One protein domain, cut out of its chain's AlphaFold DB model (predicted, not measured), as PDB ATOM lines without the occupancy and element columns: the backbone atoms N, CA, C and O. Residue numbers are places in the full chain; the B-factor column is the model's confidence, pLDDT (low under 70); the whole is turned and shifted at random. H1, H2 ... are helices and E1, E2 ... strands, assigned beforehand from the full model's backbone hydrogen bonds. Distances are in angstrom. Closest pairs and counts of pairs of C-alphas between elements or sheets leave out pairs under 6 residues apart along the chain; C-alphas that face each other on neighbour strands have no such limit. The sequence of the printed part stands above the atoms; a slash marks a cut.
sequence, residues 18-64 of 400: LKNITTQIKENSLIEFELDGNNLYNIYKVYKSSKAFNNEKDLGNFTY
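Overview. This is residues 18 to 64 of the 400 residues of a protein of Campylobacter coli (UniProt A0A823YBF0). A small, narrow sheet of three antiparallel strands, drawn out along the hairpin of E2 and E3, has a short helix, H1, grazing it near the short edge strand E1. The loop around Leu 40 makes one end of the long axis, the loop around Glu 27 lies towards the other, and after E3 the chain folds back to bring H1 near E1. The printed part has 47 residues with three named strands and one named helix, in the order E1, E2, E3, H1; the sheet's order is E1, E2, E3, and the class is mixed, helices and strands, with under half of the residues in named elements. The whole is only just compact, close to loose, with a radius of gyration of the C-alphas of 11.0 A, and its elongated outline spans 32 by 19 by 15 A.

Along the chain. Start with E2, residues 30 to 35, the longest strand: find C-alpha 30 at (-12.141, 10.749, -40.682) and follow it 15.7 A to C-alpha 35 at (-5.817, 19.741, -29.516). E3, residues 45 to 49, runs 13.5 A from first to last C-alpha. E1, residues 18 to 20, is 6.3 A long and begins at C-alpha 18, at (-4.675, 14.949, -28.775). H1, residues 56 to 61, measures 8.7 A and ends at C-alpha 61, at (-5.005, 4.567, -26.892).

Arrangement. Look first at the inner strand E2, whose neighbours are the edge strands E1 and E3. E2 and E3 form a hairpin, antiparallel at 153 degrees between their directions; C-alphas 34 and 45 face each other at 4.7 A, and N 31 and O 48 are within hydrogen-bond range at 2.8 A, as are N 46 and O 33 at 2.9 A. E1 and E2 form a hairpin too, antiparallel at 130 degrees; C-alphas 20 and 33 face each other at 4.6 A, and N 19 and O 34 are within hydrogen-bond range at 2.8 A. Together E1, E2 and E3 make a meander, each strand the antiparallel neighbour of the one before. H1 is only just on the sheet, with 5 pairs of C-alphas within 10 A, and only grazes it with residues 59 to 61. The closest C-alphas of E1 and H1 are those of Asn 20 and Gly 60, 7.3 A apart. In H1, every O i to N i+4 pair is within hydrogen-bond range.

Size, cuts and confidence. The two C-alphas farthest apart are those of Glu 27 and Leu 40, at 33.0 A, while those of Leu 18 and Tyr 64, the first and last printed, are 8.0 A apart. The printed part has no cut. The links from E1 to E2, E2 to E3 and E3 to H1 are short. The mean pLDDT of the printed part is 89.9, and no printed residue is under 70.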
ATOM      1  N   LEU A  18      -3.426  15.267 -28.095       91.25
ATOM      2  CA  LEU A  18      -4.675  14.949 -28.775       91.25
ATOM      3  C   LEU A  18      -5.752  14.526 -27.778       91.25
ATOM      4  O   LEU A  18      -5.539  13.655 -26.936       91.25
ATOM      5  N   LYS A  19      -6.937  15.106 -27.929       89.38
ATOM      6  CA  LYS A  19      -8.165  14.699 -27.261       89.38
ATOM      7  C   LYS A  19      -9.106  14.119 -28.305       89.38
ATOM      8  O   LYS A  19      -9.617  14.831 -29.167       89.38
ATOM      9  N   ASN A  20      -9.331  12.815 -28.226       86.50
ATOM     10  CA  ASN A  20     -10.260  12.153 -29.124       86.50
ATOM     11  C   ASN A  20     -11.702  12.632 -28.864       86.50
ATOM     12  O   ASN A  20     -12.170  12.603 -27.724       86.50
ATOM     13  N   ILE A  21     -12.395  13.047 -29.924       89.69
ATOM     14  CA  ILE A  21     -13.820  13.412 -29.887       89.69
ATOM     15  C   ILE A  21     -14.705  12.419 -30.650       89.69
ATOM     16  O   ILE A  21     -15.922  12.414 -30.478       89.69
ATOM     17  N   THR A  22     -14.118  11.551 -31.474       85.81
ATOM     18  CA  THR A  22     -14.833  10.483 -32.172       85.81
ATOM     19  C   THR A  22     -14.876   9.226 -31.302       85.81
ATOM     20  O   THR A  22     -13.847   8.648 -30.968       85.81
ATOM     21  N   THR A  23     -16.069   8.760 -30.930       81.00
ATOM     22  CA  THR A  23     -16.226   7.584 -30.049       81.00
ATOM     23  C   THR A  23     -16.512   6.282 -30.793       81.00
ATOM     24  O   THR A  23     -16.379   5.211 -30.210       81.00
ATOM     25  N   GLN A  24     -16.903   6.357 -32.067       87.06
ATOM     26  CA  GLN A  24     -17.240   5.201 -32.899       87.06
ATOM     27  C   GLN A  24     -16.535   5.300 -34.246       87.06
ATOM     28  O   GLN A  24     -16.603   6.338 -34.911       87.06
ATOM     29  N   ILE A  25     -15.895   4.210 -34.668       89.31
ATOM     30  CA  ILE A  25     -15.215   4.151 -35.958       89.31
ATOM     31  C   ILE A  25     -16.256   3.864 -37.040       89.31
ATOM     32  O   ILE A  25     -16.870   2.801 -37.070       89.31
ATOM     33  N   LYS A  26     -16.444   4.814 -37.961       91.50
ATOM     34  CA  LYS A  26     -17.242   4.597 -39.174       91.50
ATOM     35  C   LYS A  26     -16.325   4.242 -40.341       91.50
ATOM     36  O   LYS A  26     -15.258   4.844 -40.515       91.50
ATOM     37  N   GLU A  27     -16.734   3.274 -41.152       90.19
ATOM     38  CA  GLU A  27     -15.974   2.878 -42.336       90.19
ATOM     39  C   GLU A  27     -15.799   4.074 -43.289       90.19
ATOM     40  O   GLU A  27     -16.732   4.849 -43.497       90.19
ATOM     41  N   ASN A  28     -14.590   4.245 -43.835       90.12
ATOM     42  CA  ASN A  28     -14.240   5.331 -44.762       90.12
ATOM     43  C   ASN A  28     -14.527   6.754 -44.229       90.12
ATOM     44  O   ASN A  28     -14.825   7.663 -45.002       90.12
ATOM     45  N   SER A  29     -14.415   6.954 -42.912       93.19
ATOM     46  CA  SER A  29     -14.568   8.259 -42.256       93.19
ATOM     47  C   SER A  29     -13.228   8.840 -41.790       93.19
ATOM     48  O   SER A  29     -12.193   8.167 -41.801       93.19
ATOM     49  N   LEU A  30     -13.247  10.112 -41.386       93.88
ATOM     50  CA  LEU A  30     -12.141  10.749 -40.682       93.88
ATOM     51  C   LEU A  30     -12.423  10.723 -39.182       93.88
ATOM     52  O   LEU A  30     -13.480  11.161 -38.736       93.88
ATOM     53  N   ILE A  31     -11.457  10.227 -38.422       93.56
ATOM     54  CA  ILE A  31     -11.412  10.349 -36.972       93.56
ATOM     55  C   ILE A  31     -10.895  11.742 -36.635       93.56
ATOM     56  O   ILE A  31      -9.861  12.166 -37.161       93.56
ATOM     57  N   GLU A  32     -11.615  12.434 -35.759       94.31
ATOM     58  CA  GLU A  32     -11.292  13.790 -35.335       94.31
ATOM     59  C   GLU A  32     -10.671  13.804 -33.936       94.31
ATOM     60  O   GLU A  32     -11.177  13.187 -32.994       94.31
ATOM     61  N   PHE A  33      -9.610  14.590 -33.797       93.00
ATOM     62  CA  PHE A  33      -8.970  14.893 -32.525       93.00
ATOM     63  C   PHE A  33      -8.950  16.403 -32.329       93.00
ATOM     64  O   PHE A  33      -8.536  17.136 -33.227       93.00
ATOM     65  N   GLU A  34      -9.362  16.867 -31.156       93.31
ATOM     66  CA  GLU A  34      -9.109  18.237 -30.712       93.31
ATOM     67  C   GLU A  34      -7.710  18.327 -30.107       93.31
ATOM     68  O   GLU A  34      -7.219  17.360 -29.520       93.31
ATOM     69  N   LEU A  35      -7.059  19.481 -30.237       91.69
ATOM     70  CA  LEU A  35      -5.817  19.741 -29.516       91.69
ATOM     71  C   LEU A  35      -6.128  20.357 -28.151       91.69
ATOM     72  O   LEU A  35      -6.954  21.261 -28.040       91.69
ATOM     73  N   ASP A  36      -5.432  19.886 -27.119       84.50
ATOM     74  CA  ASP A  36      -5.427  20.528 -25.807       84.50
ATOM     75  C   ASP A  36      -4.347  21.624 -25.756       84.50
ATOM     76  O   ASP A  36      -3.159  21.360 -25.966       84.50
ATOM     77  N   GLY A  37      -4.763  22.856 -25.459       82.50
ATOM     78  CA  GLY A  37      -3.886  24.018 -25.318       82.50
ATOM     79  C   GLY A  37      -3.620  24.815 -26.603       82.50
ATOM     80  O   GLY A  37      -4.087  24.501 -27.695       82.50
ATOM     81  N   ASN A  38      -2.856  25.900 -26.447       83.81
ATOM     82  CA  ASN A  38      -2.474  26.784 -27.547       83.81
ATOM     83  C   ASN A  38      -1.195  26.282 -28.229       83.81
ATOM     84  O   ASN A  38      -0.269  25.823 -27.563       83.81
ATOM     85  N   ASN A  39      -1.108  26.449 -29.547       88.50
ATOM     86  CA  ASN A  39       0.104  26.203 -30.330       88.50
ATOM     87  C   ASN A  39       0.407  27.398 -31.240       88.50
ATOM     88  O   ASN A  39      -0.477  28.195 -31.553       88.50
ATOM     89  N   LEU A  40       1.663  27.503 -31.679       85.81
ATOM     90  CA  LEU A  40       2.167  28.629 -32.472       85.81
ATOM     91  C   LEU A  40       1.388  28.850 -33.782       85.81
ATOM     92  O   LEU A  40       1.300  29.977 -34.267       85.81
ATOM     93  N   TYR A  41       0.823  27.780 -34.343       87.31
ATOM     94  CA  TYR A  41       0.176  27.782 -35.653       87.31
ATOM     95  C   TYR A  41      -1.353  27.884 -35.580       87.31
ATOM     96  O   TYR A  41      -2.004  27.866 -36.623       87.31
ATOM     97  N   ASN A  42      -1.930  28.011 -34.378       88.56
ATOM     98  CA  ASN A  42      -3.377  28.011 -34.145       88.56
ATOM     99  C   ASN A  42      -4.086  26.792 -34.770       88.56
ATOM    100  O   ASN A  42      -5.125  26.920 -35.417       88.56
ATOM    101  N   ILE A  43      -3.507  25.602 -34.612       90.31
ATOM    102  CA  ILE A  43      -4.116  24.338 -35.037       90.31
ATOM    103  C   ILE A  43      -5.131  23.898 -33.983       90.31
ATOM    104  O   ILE A  43      -4.786  23.789 -32.811       90.31
ATOM    105  N   TYR A  44      -6.363  23.613 -34.402       90.69
ATOM    106  CA  TYR A  44      -7.453  23.230 -33.490       90.69
ATOM    107  C   TYR A  44      -7.841  21.757 -33.582       90.69
ATOM    108  O   TYR A  44      -8.344  21.190 -32.613       90.69
ATOM    109  N   LYS A  45      -7.619  21.137 -34.746       92.88
ATOM    110  CA  LYS A  45      -8.023  19.760 -35.014       92.88
ATOM    111  C   LYS A  45      -6.974  18.994 -35.805       92.88
ATOM    112  O   LYS A  45      -6.326  19.555 -36.687       92.88
ATOM    113  N   VAL A  46      -6.881  17.698 -35.525       92.56
ATOM    114  CA  VAL A  46      -6.184  16.709 -36.352       92.56
ATOM    115  C   VAL A  46      -7.204  15.717 -36.887       92.56
ATOM    116  O   VAL A  46      -8.108  15.291 -36.170       92.56
ATOM    117  N   TYR A  47      -7.031  15.332 -38.148       92.38
ATOM    118  CA  TYR A  47      -7.852  14.326 -38.805       92.38
ATOM    119  C   TYR A  47      -6.989  13.130 -39.185       92.38
ATOM    120  O   TYR A  47      -5.899  13.296 -39.740       92.38
ATOM    121  N   LYS A  48      -7.478  11.918 -38.920       91.38
ATOM    122  CA  LYS A  48      -6.815  10.678 -39.337       91.38
ATOM    123  C   LYS A  48      -7.825   9.731 -39.967       91.38
ATOM    124  O   LYS A  48      -8.955   9.628 -39.509       91.38
ATOM    125  N   SER A  49      -7.422   9.049 -41.036       93.31
ATOM    126  CA  SER A  49      -8.277   8.055 -41.690       93.31
ATOM    127  C   SER A  49      -8.712   6.980 -40.695       93.31
ATOM    128  O   SER A  49      -7.874   6.464 -39.953       93.31
ATOM    129  N   SER A  50      -9.991   6.597 -40.719       92.88
ATOM    130  CA  SER A  50     -10.503   5.495 -39.898       92.88
ATOM    131  C   SER A  50      -9.788   4.172 -40.168       92.88
ATOM    132  O   SER A  50      -9.673   3.347 -39.271       92.88
ATOM    133  N   LYS A  51      -9.198   4.011 -41.362       93.44
ATOM    134  CA  LYS A  51      -8.384   2.845 -41.744       93.44
ATOM    135  C   LYS A  51      -7.093   2.689 -40.936       93.44
ATOM    136  O   LYS A  51      -6.452   1.652 -41.033       93.44
ATOM    137  N   ALA A  52      -6.684   3.711 -40.185       90.62
ATOM    138  CA  ALA A  52      -5.503   3.634 -39.333       90.62
ATOM    139  C   ALA A  52      -5.766   2.958 -37.978       90.62
ATOM    140  O   ALA A  52      -4.821   2.799 -37.213       90.62
ATOM    141  N   PHE A  53      -7.019   2.606 -37.680       91.62
ATOM    142  CA  PHE A  53      -7.431   2.043 -36.401       91.62
ATOM    143  C   PHE A  53      -8.121   0.702 -36.617       91.62
ATOM    144  O   PHE A  53      -9.041   0.594 -37.426       91.62
ATOM    145  N   ASN A  54      -7.706  -0.314 -35.865       91.69
ATOM    146  CA  ASN A  54      -8.304  -1.649 -35.975       91.69
ATOM    147  C   ASN A  54      -9.614  -1.789 -35.182       91.69
ATOM    148  O   ASN A  54     -10.426  -2.659 -35.486       91.69
ATOM    149  N   ASN A  55      -9.792  -0.994 -34.123       91.00
ATOM    150  CA  ASN A  55     -10.957  -1.009 -33.230       91.00
ATOM    151  C   ASN A  55     -10.971   0.234 -32.319       91.00
ATOM    152  O   ASN A  55     -10.012   1.002 -32.264       91.00
ATOM    153  N   GLU A  56     -12.046   0.422 -31.555       90.25
ATOM    154  CA  GLU A  56     -12.229   1.567 -30.654       90.25
ATOM    155  C   GLU A  56     -11.205   1.605 -29.510       90.25
ATOM    156  O   GLU A  56     -10.918   2.675 -28.975       90.25
ATOM    157  N   LYS A  57     -10.621   0.458 -29.135       89.81
ATOM    158  CA  LYS A  57      -9.557   0.401 -28.122       89.81
ATOM    159  C   LYS A  57      -8.248   0.982 -28.661       89.81
ATOM    160  O   LYS A  57      -7.569   1.699 -27.934       89.81
ATOM    161  N   ASP A  58      -7.905   0.685 -29.912       89.94
ATOM    162  CA  ASP A  58      -6.773   1.284 -30.630       89.94
ATOM    163  C   ASP A  58      -6.937   2.810 -30.706       89.94
ATOM    164  O   ASP A  58      -6.078   3.568 -30.262       89.94
ATOM    165  N   LEU A  59      -8.129   3.255 -31.109       90.19
ATOM    166  CA  LEU A  59      -8.503   4.666 -31.121       90.19
ATOM    167  C   LEU A  59      -8.375   5.336 -29.739       90.19
ATOM    168  O   LEU A  59      -7.827   6.432 -29.633       90.19
ATOM    169  N   GLY A  60      -8.863   4.692 -28.675       87.94
ATOM    170  CA  GLY A  60      -8.782   5.220 -27.309       87.94
ATOM    171  C   GLY A  60      -7.353   5.347 -26.769       87.94
ATOM    172  O   GLY A  60      -7.107   6.186 -25.906       87.94
ATOM    173  N   ASN A  61      -6.416   4.552 -27.289       88.75
ATOM    174  CA  ASN A  61      -5.005   4.567 -26.892       88.75
ATOM    175  C   ASN A  61      -4.124   5.427 -27.810       88.75
ATOM    176  O   ASN A  61      -2.924   5.553 -27.562       88.75
ATOM    177  N   PHE A  62      -4.685   5.992 -28.879       90.00
ATOM    178  CA  PHE A  62      -3.915   6.743 -29.855       90.00
ATOM    179  C   PHE A  62      -3.457   8.089 -29.299       90.00
ATOM    180  O   PHE A  62      -4.263   8.919 -28.877       90.00
ATOM    181  N   THR A  63      -2.152   8.327 -29.371       88.31
ATOM    182  CA  THR A  63      -1.531   9.611 -29.038       88.31
ATOM    183  C   THR A  63      -0.983  10.282 -30.291       88.31
ATOM    184  O   THR A  63      -1.362  11.399 -30.617       88.31
ATOM    185  N   TYR A  64      -0.104   9.594 -31.011       89.25
ATOM    186  CA  TYR A  64       0.524  10.019 -32.258       89.25
ATOM    187  C   TYR A  64       1.125   8.777 -32.941       89.25
ATOM    188  O   TYR A  64       1.317   7.749 -32.285       89.25
TER     189      TYR A  64